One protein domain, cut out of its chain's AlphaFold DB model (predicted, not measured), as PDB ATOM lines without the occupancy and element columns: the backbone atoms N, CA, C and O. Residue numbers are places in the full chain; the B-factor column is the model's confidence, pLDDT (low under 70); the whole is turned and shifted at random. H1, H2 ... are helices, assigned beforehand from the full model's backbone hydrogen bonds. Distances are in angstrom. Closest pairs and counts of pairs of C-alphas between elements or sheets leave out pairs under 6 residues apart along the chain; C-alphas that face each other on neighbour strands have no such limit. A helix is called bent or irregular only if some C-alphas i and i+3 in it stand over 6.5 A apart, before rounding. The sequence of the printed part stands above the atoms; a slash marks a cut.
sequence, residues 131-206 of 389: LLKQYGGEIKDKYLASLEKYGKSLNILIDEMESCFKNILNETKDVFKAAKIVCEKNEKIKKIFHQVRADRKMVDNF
ATOM      1  N   LEU A 131     -10.594   7.336 -45.140       96.31
ATOM      2  CA  LEU A 131      -9.921   7.761 -43.912       96.31
ATOM      3  C   LEU A 131      -8.808   8.768 -44.193       96.31
ATOM      4  O   LEU A 131      -8.605   9.685 -43.399       96.31
ATOM      5  N   LEU A 132      -8.112   8.642 -45.325       95.62
ATOM      6  CA  LEU A 132      -7.116   9.620 -45.755       95.62
ATOM      7  C   LEU A 132      -7.767  10.979 -46.009       95.62
ATOM      8  O   LEU A 132      -7.255  11.998 -45.556       95.62
ATOM      9  N   LYS A 133      -8.934  11.003 -46.659       96.25
ATOM     10  CA  LYS A 133      -9.724  12.228 -46.829       96.25
ATOM     11  C   LYS A 133     -10.207  12.796 -45.491       96.25
ATOM     12  O   LYS A 133     -10.255  14.012 -45.336       96.25
ATOM     13  N   GLN A 134     -10.577  11.934 -44.544       96.88
ATOM     14  CA  GLN A 134     -11.076  12.339 -43.229       96.88
ATOM     15  C   GLN A 134      -9.979  12.926 -42.327       96.88
ATOM     16  O   GLN A 134     -10.206  13.951 -41.690       96.88
ATOM     17  N   TYR A 135      -8.823  12.268 -42.233       96.69
ATOM     18  CA  TYR A 135      -7.756  12.627 -41.292       96.69
ATOM     19  C   TYR A 135      -6.631  13.454 -41.925       96.69
ATOM     20  O   TYR A 135      -5.849  14.070 -41.202       96.69
ATOM     21  N   GLY A 136      -6.527  13.484 -43.255       93.56
ATOM     22  CA  GLY A 136      -5.463  14.190 -43.964       93.56
ATOM     23  C   GLY A 136      -4.077  13.768 -43.468       93.56
ATOM     24  O   GLY A 136      -3.775  12.579 -43.363       93.56
ATOM     25  N   GLY A 137      -3.244  14.752 -43.118       88.56
ATOM     26  CA  GLY A 137      -1.885  14.521 -42.615       88.56
ATOM     27  C   GLY A 137      -1.809  13.742 -41.294       88.56
ATOM     28  O   GLY A 137      -0.781  13.122 -41.033       88.56
ATOM     29  N   GLU A 138      -2.883  13.707 -40.497       95.56
ATOM     30  CA  GLU A 138      -2.923  12.981 -39.216       95.56
ATOM     31  C   GLU A 138      -3.156  11.470 -39.375       95.56
ATOM     32  O   GLU A 138      -3.141  10.743 -38.380       95.56
ATOM     33  N   ILE A 139      -3.392  10.958 -40.592       96.00
ATOM     34  CA  ILE A 139      -3.734   9.538 -40.785       96.00
ATOM     35  C   ILE A 139      -2.692   8.588 -40.183       96.00
ATOM     36  O   ILE A 139      -3.057   7.564 -39.606       96.00
ATOM     37  N   LYS A 140      -1.408   8.953 -40.264       94.88
ATOM     38  CA  LYS A 140      -0.296   8.159 -39.730       94.88
ATOM     39  C   LYS A 140      -0.348   8.072 -38.208       94.88
ATOM     40  O   LYS A 140      -0.189   6.985 -37.664       94.88
ATOM     41  N   ASP A 141      -0.677   9.173 -37.538       95.50
ATOM     42  CA  ASP A 141      -0.812   9.216 -36.080       95.50
ATOM     43  C   ASP A 141      -2.041   8.426 -35.612       95.50
ATOM     44  O   ASP A 141      -1.978   7.684 -34.630       95.50
ATOM     45  N   LYS A 142      -3.165   8.517 -36.342       97.06
ATOM     46  CA  LYS A 142      -4.362   7.707 -36.042       97.06
ATOM     47  C   LYS A 142      -4.096   6.214 -36.243       97.06
ATOM     48  O   LYS A 142      -4.541   5.401 -35.431       97.06
ATOM     49  N   TYR A 143      -3.368   5.861 -37.300       95.25
ATOM     50  CA  TYR A 143      -2.967   4.485 -37.570       95.25
ATOM     51  C   TYR A 143      -2.025   3.952 -36.482       95.25
ATOM     52  O   TYR A 143      -2.276   2.873 -35.943       95.25
ATOM     53  N   LEU A 144      -1.006   4.731 -36.095       93.19
ATOM     54  CA  LEU A 144      -0.085   4.392 -35.007       93.19
ATOM     55  C   LEU A 144      -0.837   4.139 -33.694       93.19
ATOM     56  O   LEU A 144      -0.662   3.084 -33.088       93.19
ATOM     57  N   ALA A 145      -1.752   5.032 -33.305       94.19
ATOM     58  CA  ALA A 145      -2.562   4.853 -32.100       94.19
ATOM     59  C   ALA A 145      -3.415   3.566 -32.146       94.19
ATOM     60  O   ALA A 145      -3.581   2.875 -31.137       94.19
ATOM     61  N   SER A 146      -3.945   3.207 -33.323       94.00
ATOM     62  CA  SER A 146      -4.684   1.951 -33.509       94.00
ATOM     63  C   SER A 146      -3.775   0.724 -33.376       94.00
ATOM     64  O   SER A 146      -4.165  -0.261 -32.743       94.00
ATOM     65  N   LEU A 147      -2.560   0.780 -33.928       90.50
ATOM     66  CA  LEU A 147      -1.557  -0.280 -33.807       90.50
ATOM     67  C   LEU A 147      -1.097  -0.475 -32.362       90.50
ATOM     68  O   LEU A 147      -1.010  -1.611 -31.906       90.50
ATOM     69  N   GLU A 148      -0.846   0.604 -31.622       90.44
ATOM     70  CA  GLU A 148      -0.488   0.544 -30.200       90.44
ATOM     71  C   GLU A 148      -1.589  -0.129 -29.377       90.44
ATOM     72  O   GLU A 148      -1.318  -1.022 -28.568       90.44
ATOM     73  N   LYS A 149      -2.849   0.244 -29.629       91.56
ATOM     74  CA  LYS A 149      -4.007  -0.363 -28.968       91.56
ATOM     75  C   LYS A 149      -4.117  -1.855 -29.280       91.56
ATOM     76  O   LYS A 149      -4.285  -2.658 -28.362       91.56
ATOM     77  N   TYR A 150      -3.989  -2.232 -30.552       90.81
ATOM     78  CA  TYR A 150      -3.980  -3.633 -30.966       90.81
ATOM     79  C   TYR A 150      -2.829  -4.405 -30.316       90.81
ATOM     80  O   TYR A 150      -3.057  -5.466 -29.735       90.81
ATOM     81  N   GLY A 151      -1.619  -3.843 -30.334       85.75
ATOM     82  CA  GLY A 151      -0.441  -4.421 -29.705       85.75
ATOM     83  C   GLY A 151      -0.651  -4.675 -28.219       85.75
ATOM     84  O   GLY A 151      -0.379  -5.773 -27.741       85.75
ATOM     85  N   LYS A 152      -1.210  -3.709 -27.484       88.44
ATOM     86  CA  LYS A 152      -1.551  -3.879 -26.066       88.44
ATOM     87  C   LYS A 152      -2.490  -5.061 -25.845       88.44
ATOM     88  O   LYS A 152      -2.216  -5.921 -25.011       88.44
ATOM     89  N   SER A 153      -3.586  -5.107 -26.597       90.44
ATOM     90  CA  SER A 153      -4.598  -6.152 -26.468       90.44
ATOM     91  C   SER A 153      -4.044  -7.531 -26.833       90.44
ATOM     92  O   SER A 153      -4.273  -8.495 -26.101       90.44
ATOM     93  N   LEU A 154      -3.260  -7.635 -27.913       88.31
ATOM     94  CA  LEU A 154      -2.592  -8.875 -28.307       88.31
ATOM     95  C   LEU A 154      -1.617  -9.356 -27.232       88.31
ATOM     96  O   LEU A 154      -1.594 -10.542 -26.918       88.31
ATOM     97  N   ASN A 155      -0.850  -8.444 -26.636       85.44
ATOM     98  CA  ASN A 155       0.087  -8.810 -25.587       85.44
ATOM     99  C   ASN A 155      -0.625  -9.367 -24.347       85.44
ATOM    100  O   ASN A 155      -0.255 -10.429 -23.856       85.44
ATOM    101  N   ILE A 156      -1.710  -8.725 -23.914       89.88
ATOM    102  CA  ILE A 156      -2.542  -9.250 -22.823       89.88
ATOM    103  C   ILE A 156      -3.027 -10.670 -23.146       89.88
ATOM    104  O   ILE A 156      -2.999 -11.542 -22.282       89.88
ATOM    105  N   LEU A 157      -3.449 -10.927 -24.389       90.75
ATOM    106  CA  LEU A 157      -3.868 -12.268 -24.795       90.75
ATOM    107  C   LEU A 157      -2.724 -13.280 -24.709       90.75
ATOM    108  O   LEU A 157      -2.928 -14.363 -24.170       90.75
ATOM    109  N   ILE A 158      -1.547 -12.950 -25.244       87.44
ATOM    110  CA  ILE A 158      -0.403 -13.866 -25.222       87.44
ATOM    111  C   ILE A 158       0.010 -14.164 -23.774       87.44
ATOM    112  O   ILE A 158       0.161 -15.335 -23.448       87.44
ATOM    113  N   ASP A 159       0.100 -13.159 -22.896       88.06
ATOM    114  CA  ASP A 159       0.512 -13.348 -21.492       88.06
ATOM    115  C   ASP A 159      -0.432 -14.291 -20.742       88.06
ATOM    116  O   ASP A 159      -0.009 -15.211 -20.041       88.06
ATOM    117  N   GLU A 160      -1.735 -14.103 -20.931       92.31
ATOM    118  CA  GLU A 160      -2.755 -14.959 -20.332       92.31
ATOM    119  C   GLU A 160      -2.691 -16.390 -20.878       92.31
ATOM    120  O   GLU A 160      -2.820 -17.359 -20.123       92.31
ATOM    121  N   MET A 161      -2.439 -16.545 -22.181       90.75
ATOM    122  CA  MET A 161      -2.274 -17.856 -22.806       90.75
ATOM    123  C   MET A 161      -0.988 -18.555 -22.351       90.75
ATOM    124  O   MET A 161      -1.016 -19.756 -22.092       90.75
ATOM    125  N   GLU A 162       0.120 -17.835 -22.193       88.50
ATOM    126  CA  GLU A 162       1.389 -18.376 -21.693       88.50
ATOM    127  C   GLU A 162       1.318 -18.753 -20.211       88.50
ATOM    128  O   GLU A 162       1.877 -19.777 -19.814       88.50
ATOM    129  N   SER A 163       0.609 -17.963 -19.402       90.81
ATOM    130  CA  SER A 163       0.467 -18.193 -17.964       90.81
ATOM    131  C   SER A 163      -0.478 -19.355 -17.650       90.81
ATOM    132  O   SER A 163      -0.146 -20.235 -16.857       90.81
ATOM    133  N   CYS A 164      -1.653 -19.380 -18.282       92.88
ATOM    134  CA  CYS A 164      -2.734 -20.291 -17.901       92.88
ATOM    135  C   CYS A 164      -2.947 -21.452 -18.884       92.88
ATOM    136  O   CYS A 164      -3.547 -22.460 -18.513       92.88
ATOM    137  N   PHE A 165      -2.471 -21.343 -20.131       93.19
ATOM    138  CA  PHE A 165      -2.811 -22.271 -21.223       93.19
ATOM    139  C   PHE A 165      -1.606 -22.666 -22.091       93.19
ATOM    140  O   PHE A 165      -1.754 -22.989 -23.274       93.19
ATOM    141  N   LYS A 166      -0.407 -22.687 -21.494       89.81
ATOM    142  CA  LYS A 166       0.873 -22.915 -22.184       89.81
ATOM    143  C   LYS A 166       0.894 -24.166 -23.063       89.81
ATOM    144  O   LYS A 166       1.454 -24.135 -24.153       89.81
ATOM    145  N   ASN A 167       0.270 -25.256 -22.614       92.44
ATOM    146  CA  ASN A 167       0.235 -26.514 -23.367       92.44
ATOM    147  C   ASN A 167      -0.508 -26.350 -24.703       92.44
ATOM    148  O   ASN A 167       0.044 -26.676 -25.749       92.44
ATOM    149  N   ILE A 168      -1.699 -25.741 -24.686       91.06
ATOM    150  CA  ILE A 168      -2.504 -25.491 -25.894       91.06
ATOM    151  C   ILE A 168      -1.773 -24.522 -26.834       91.06
ATOM    152  O   ILE A 168      -1.761 -24.704 -28.054       91.06
ATOM    153  N   LEU A 169      -1.132 -23.491 -26.275       87.00
ATOM    154  CA  LEU A 169      -0.330 -22.548 -27.055       87.00
ATOM    155  C   LEU A 169       0.855 -23.243 -27.750       87.00
ATOM    156  O   LEU A 169       1.094 -23.006 -28.933       87.00
ATOM    157  N   ASN A 170       1.558 -24.139 -27.053       85.94
ATOM    158  CA  ASN A 170       2.677 -24.903 -27.613       85.94
ATOM    159  C   ASN A 170       2.239 -25.886 -28.709       85.94
ATOM    160  O   ASN A 170       2.964 -26.068 -29.688       85.94
ATOM    161  N   GLU A 171       1.070 -26.509 -28.556       88.38
ATOM    162  CA  GLU A 171       0.498 -27.430 -29.547       88.38
ATOM    163  C   GLU A 171       0.092 -26.702 -30.832       88.38
ATOM    164  O   GLU A 171       0.424 -27.133 -31.936       88.38
ATOM    165  N   THR A 172      -0.602 -25.572 -30.698       84.94
ATOM    166  CA  THR A 172      -1.126 -24.804 -31.841       84.94
ATOM    167  C   THR A 172      -0.082 -23.919 -32.515       84.94
ATOM    168  O   THR A 172      -0.225 -23.615 -33.701       84.94
ATOM    169  N   LYS A 173       0.947 -23.489 -31.769       80.69
ATOM    170  CA  LYS A 173       1.989 -22.536 -32.193       80.69
ATOM    171  C   LYS A 173       1.431 -21.210 -32.732       80.69
ATOM    172  O   LYS A 173       2.078 -20.543 -33.537       80.69
ATOM    173  N   ASP A 174       0.232 -20.837 -32.289       81.62
ATOM    174  CA  ASP A 174      -0.548 -19.712 -32.803       81.62
ATOM    175  C   ASP A 174      -1.519 -19.240 -31.714       81.62
ATOM    176  O   ASP A 174      -2.434 -19.967 -31.320       81.62
ATOM    177  N   VAL A 175      -1.315 -18.019 -31.212       86.00
ATOM    178  CA  VAL A 175      -2.101 -17.491 -30.087       86.00
ATOM    179  C   VAL A 175      -3.578 -17.320 -30.438       86.00
ATOM    180  O   VAL A 175      -4.430 -17.554 -29.585       86.00
ATOM    181  N   PHE A 176      -3.916 -16.976 -31.686       87.94
ATOM    182  CA  PHE A 176      -5.312 -16.808 -32.084       87.94
ATOM    183  C   PHE A 176      -6.023 -18.161 -32.179       87.94
ATOM    184  O   PHE A 176      -7.168 -18.276 -31.735       87.94
ATOM    185  N   LYS A 177      -5.354 -19.199 -32.698       88.69
ATOM    186  CA  LYS A 177      -5.896 -20.571 -32.699       88.69
ATOM    187  C   LYS A 177      -6.036 -21.118 -31.284       88.69
ATOM    188  O   LYS A 177      -7.100 -21.636 -30.947       88.69
ATOM    189  N   ALA A 178      -5.008 -20.956 -30.452       90.25
ATOM    190  CA  ALA A 178      -5.030 -21.374 -29.054       90.25
ATOM    191  C   ALA A 178      -6.174 -20.697 -28.287       90.25
ATOM    192  O   ALA A 178      -6.988 -21.363 -27.649       90.25
ATOM    193  N   ALA A 179      -6.283 -19.371 -28.402       92.19
ATOM    194  CA  ALA A 179      -7.328 -18.599 -27.749       92.19
ATOM    195  C   ALA A 179      -8.720 -19.023 -28.218       92.19
ATOM    196  O   ALA A 179      -9.606 -19.195 -27.386       92.19
ATOM    197  N   LYS A 180      -8.914 -19.265 -29.522       93.31
ATOM    198  CA  LYS A 180     -10.195 -19.735 -30.069       93.31
ATOM    199  C   LYS A 180     -10.656 -21.047 -29.422       93.31
ATOM    200  O   LYS A 180     -11.837 -21.161 -29.116       93.31
ATOM    201  N   ILE A 181      -9.741 -21.990 -29.181       93.94
ATOM    202  CA  ILE A 181     -10.035 -23.256 -28.481       93.94
ATOM    203  C   ILE A 181     -10.454 -22.986 -27.028       93.94
ATOM    204  O   ILE A 181     -11.428 -23.546 -26.534       93.94
ATOM    205  N   VAL A 182      -9.732 -22.103 -26.334       94.56
ATOM    206  CA  VAL A 182      -9.961 -21.824 -24.907       94.56
ATOM    207  C   VAL A 182     -11.229 -20.992 -24.659       94.56
ATOM    208  O   VAL A 182     -11.883 -21.163 -23.626       94.56
ATOM    209  N   CYS A 183     -11.620 -20.130 -25.603       92.62
ATOM    210  CA  CYS A 183     -12.788 -19.245 -25.499       92.62
ATOM    211  C   CYS A 183     -14.095 -19.978 -25.167       92.62
ATOM    212  O   CYS A 183     -14.970 -19.387 -24.540       92.62
ATOM    213  N   GLU A 184     -14.239 -21.244 -25.568       88.25
ATOM    214  CA  GLU A 184     -15.450 -22.035 -25.315       88.25
ATOM    215  C   GLU A 184     -15.699 -22.290 -23.824       88.25
ATOM    216  O   GLU A 184     -16.841 -22.475 -23.411       88.25
ATOM    217  N   LYS A 185     -14.636 -22.304 -23.012       92.44
ATOM    218  CA  LYS A 185     -14.684 -22.723 -21.602       92.44
ATOM    219  C   LYS A 185     -14.114 -21.688 -20.635       92.44
ATOM    220  O   LYS A 185     -14.101 -21.924 -19.430       92.44
ATOM    221  N   ASN A 186     -13.634 -20.549 -21.135       96.88
ATOM    222  CA  ASN A 186     -13.045 -19.502 -20.311       96.88
ATOM    223  C   ASN A 186     -13.541 -18.108 -20.725       96.88
ATOM    224  O   ASN A 186     -13.102 -17.536 -21.723       96.88
ATOM    225  N   GLU A 187     -14.427 -17.536 -19.908       96.62
ATOM    226  CA  GLU A 187     -15.029 -16.219 -20.158       96.62
ATOM    227  C   GLU A 187     -14.016 -15.061 -20.115       96.62
ATOM    228  O   GLU A 187     -14.195 -14.062 -20.814       96.62
ATOM    229  N   LYS A 188     -12.920 -15.182 -19.350       96.31
ATOM    230  CA  LYS A 188     -11.846 -14.173 -19.336       96.31
ATOM    231  C   LYS A 188     -11.137 -14.133 -20.691       96.31
ATOM    232  O   LYS A 188     -11.067 -13.071 -21.308       96.31
ATOM    233  N   ILE A 189     -10.683 -15.286 -21.185       96.69
ATOM    234  CA  ILE A 189     -10.017 -15.401 -22.493       96.69
ATOM    235  C   ILE A 189     -10.956 -14.993 -23.620       96.69
ATOM    236  O   ILE A 189     -10.542 -14.263 -24.512       96.69
ATOM    237  N   LYS A 190     -12.232 -15.376 -23.552       97.00
ATOM    238  CA  LYS A 190     -13.242 -14.966 -24.531       97.00
ATOM    239  C   LYS A 190     -13.351 -13.447 -24.655       97.00
ATOM    240  O   LYS A 190     -13.291 -12.924 -25.767       97.00
ATOM    241  N   LYS A 191     -13.441 -12.720 -23.534       97.12
ATOM    242  CA  LYS A 191     -13.469 -11.246 -23.534       97.12
ATOM    243  C   LYS A 191     -12.198 -10.646 -24.136       97.12
ATOM    244  O   LYS A 191     -12.295  -9.779 -25.000       97.12
ATOM    245  N   ILE A 192     -11.025 -11.133 -23.724       95.88
ATOM    246  CA  ILE A 192      -9.733 -10.651 -24.238       95.88
ATOM    247  C   ILE A 192      -9.631 -10.911 -25.743       95.88
ATOM    248  O   ILE A 192      -9.327 -10.001 -26.507       95.88
ATOM    249  N   PHE A 193      -9.957 -12.122 -26.192       94.75
ATOM    250  CA  PHE A 193      -9.924 -12.513 -27.597       94.75
ATOM    251  C   PHE A 193     -10.852 -11.654 -28.462       94.75
ATOM    252  O   PHE A 193     -10.455 -11.201 -29.537       94.75
ATOM    253  N   HIS A 194     -12.073 -11.373 -27.992       95.31
ATOM    254  CA  HIS A 194     -12.976 -10.448 -28.677       95.31
ATOM    255  C   HIS A 194     -12.405  -9.029 -28.753       95.31
ATOM    256  O   HIS A 194     -12.491  -8.414 -29.816       95.31
ATOM    257  N   GLN A 195     -11.785  -8.538 -27.676       96.25
ATOM    258  CA  GLN A 195     -11.156  -7.218 -27.651       96.25
ATOM    259  C   GLN A 195      -9.986  -7.126 -28.639       96.25
ATOM    260  O   GLN A 195      -9.959  -6.209 -29.456       96.25
ATOM    261  N   VAL A 196      -9.076  -8.109 -28.647       92.69
ATOM    262  CA  VAL A 196      -7.952  -8.164 -29.600       92.69
ATOM    263  C   VAL A 196      -8.456  -8.148 -31.042       92.69
ATOM    264  O   VAL A 196      -7.929  -7.414 -31.873       92.69
ATOM    265  N   ARG A 197      -9.502  -8.925 -31.352       92.94
ATOM    266  CA  ARG A 197     -10.101  -8.953 -32.695       92.94
ATOM    267  C   ARG A 197     -10.772  -7.633 -33.068       92.94
ATOM    268  O   ARG A 197     -10.706  -7.241 -34.230       92.94
ATOM    269  N   ALA A 198     -11.421  -6.964 -32.118       95.31
ATOM    270  CA  ALA A 198     -12.014  -5.653 -32.345       95.31
ATOM    271  C   ALA A 198     -10.937  -4.595 -32.623       95.31
ATOM    272  O   ALA A 198     -11.072  -3.834 -33.577       95.31
ATOM    273  N   ASP A 199      -9.850  -4.587 -31.848       93.88
ATOM    274  CA  ASP A 199      -8.737  -3.657 -32.055       93.88
ATOM    275  C   ASP A 199      -8.001  -3.940 -33.368       93.88
ATOM    276  O   ASP A 199      -7.692  -3.005 -34.100       93.88
ATOM    277  N   ARG A 200      -7.826  -5.216 -33.738       91.00
ATOM    278  CA  ARG A 200      -7.313  -5.590 -35.063       91.00
ATOM    279  C   ARG A 200      -8.196  -5.055 -36.186       91.00
ATOM    280  O   ARG A 200      -7.695  -4.444 -37.117       91.00
ATOM    281  N   LYS A 201      -9.517  -5.214 -36.070       92.50
ATOM    282  CA  LYS A 201     -10.461  -4.697 -37.067       92.50
ATOM    283  C   LYS A 201     -10.376  -3.171 -37.207       92.50
ATOM    284  O   LYS A 201     -10.578  -2.653 -38.298       92.50
ATOM    285  N   MET A 202     -10.075  -2.449 -36.124       95.00
ATOM    286  CA  MET A 202      -9.830  -1.004 -36.203       95.00
ATOM    287  C   MET A 202      -8.576  -0.685 -37.019       95.00
ATOM    288  O   MET A 202      -8.618   0.241 -37.820       95.00
ATOM    289  N   VAL A 203      -7.505  -1.470 -36.857       93.56
ATOM    290  CA  VAL A 203      -6.292  -1.367 -37.683       93.56
ATOM    291  C   VAL A 203      -6.619  -1.672 -39.151       93.56
ATOM    292  O   VAL A 203      -6.261  -0.881 -40.019       93.56
ATOM    293  N   ASP A 204      -7.371  -2.744 -39.425       92.94
ATOM    294  CA  ASP A 204      -7.740  -3.151 -40.791       92.94
ATOM    295  C   ASP A 204      -8.507  -2.059 -41.562       92.94
ATOM    296  O   ASP A 204      -8.384  -1.952 -42.780       92.94
ATOM    297  N   ASN A 205      -9.268  -1.202 -40.870       95.88
ATOM    298  CA  ASN A 205      -9.997  -0.098 -41.507       95.88
ATOM    299  C   ASN A 205      -9.068   0.937 -42.168       95.88
ATOM    300  O   ASN A 205      -9.505   1.651 -43.070       95.88
ATOM    301  N   PHE A 206      -7.804   1.026 -41.736       96.25
ATOM    302  CA  PHE A 206      -6.806   1.920 -42.331       96.25
ATOM    303  C   PHE A 206      -6.255   1.413 -43.657       96.25
ATOM    304  O   PHE A 206      -5.580   2.173 -44.346       96.25
TER     305      PHE A 206
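What this domain is: This is residues 131 to 206 of the 389 residues of the protein "Mannose-6-phosphate isomerase" of Candidatus Omnitrophus magneticus (UniProt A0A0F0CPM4). A long helix, H1, has a second, shorter helix, H4, running back beside it, and two short helices, H2 and H3, make the turn between them at one end. At the other end H1 has a sharp kink near residue 138, where its first residues hook round towards the end of the printed part; residues 133 to 138 stand free. The printed part has 76 residues with four named helices, in the order H1, H2, H3, H4, and no named strand: the class is all helix. It is loose, with a radius of gyration of the C-alphas of 14.7 A, and its outline is a rod of 46 by 18 by 16 A.

How they stand to each other: H1, residues 131 to 164, touches H4, residues 187 to 204, at a shallow tilt of 25 degrees, opposite ways; their closest C-alphas, those of Tyr 150 and Asp 199, are 4.9 A apart. H1 touches H3, residues 175 to 182, with its residues 157 to 161 alone, at a steep tilt of 54 degrees, the same way; the closest C-alphas are those of Ile 158 and Val 175, at 6.3 A. H3 and H4 form a helical hairpin: they run opposite ways at a shallow tilt of 34.6 degrees, only just short of steep. H4 touches H3 with residues 189 to 193 alone, and the closest C-alphas are those of Ala 179 and Phe 193, at 6.6 A. H2, residues 166 to 172, and H3 touch only at the corner, where the C-alphas of Leu 169 and Ala 178 are closest at 5.2 A. H1 and H2 are close but not clearly touching, with the C-alphas of Met 161 and Leu 169 closest at 6.6 A. H2 and H4 are apart. The helix packing is mostly aligned, but only just, with 2 of 3 pairs at a shallow tilt. Every O i to N i+4 pair is within hydrogen-bond range in H2, H3 and H4, and 25 of 30 are in H1.

Where its parts are: H1 begins at C-alpha 131 (-9.921, 7.761, -43.912) and ends at C-alpha 164 (-2.734, -20.291, -17.901), 38.9 A away. It is irregular, with C-alphas 134 and 137 9.5 A apart, and has a kink of 103 degrees near residue 138. H2 has 7 residues and H3 has 8. H4 measures 25.5 A and ends at C-alpha 204 (-7.740, -3.151, -40.791).

The domain as a whole: The two C-alphas farthest apart, those of Lys 133 and Asn 167, are 46.4 A apart, while the C-alphas of Leu 131 and Phe 206, the first and last printed, are 6.8 A apart. The links H1 to H2, H2 to H3 and H3 to H4 are tight. The printed part has no cut. The mean pLDDT of the printed part is 92.1, and no printed residue is under 70.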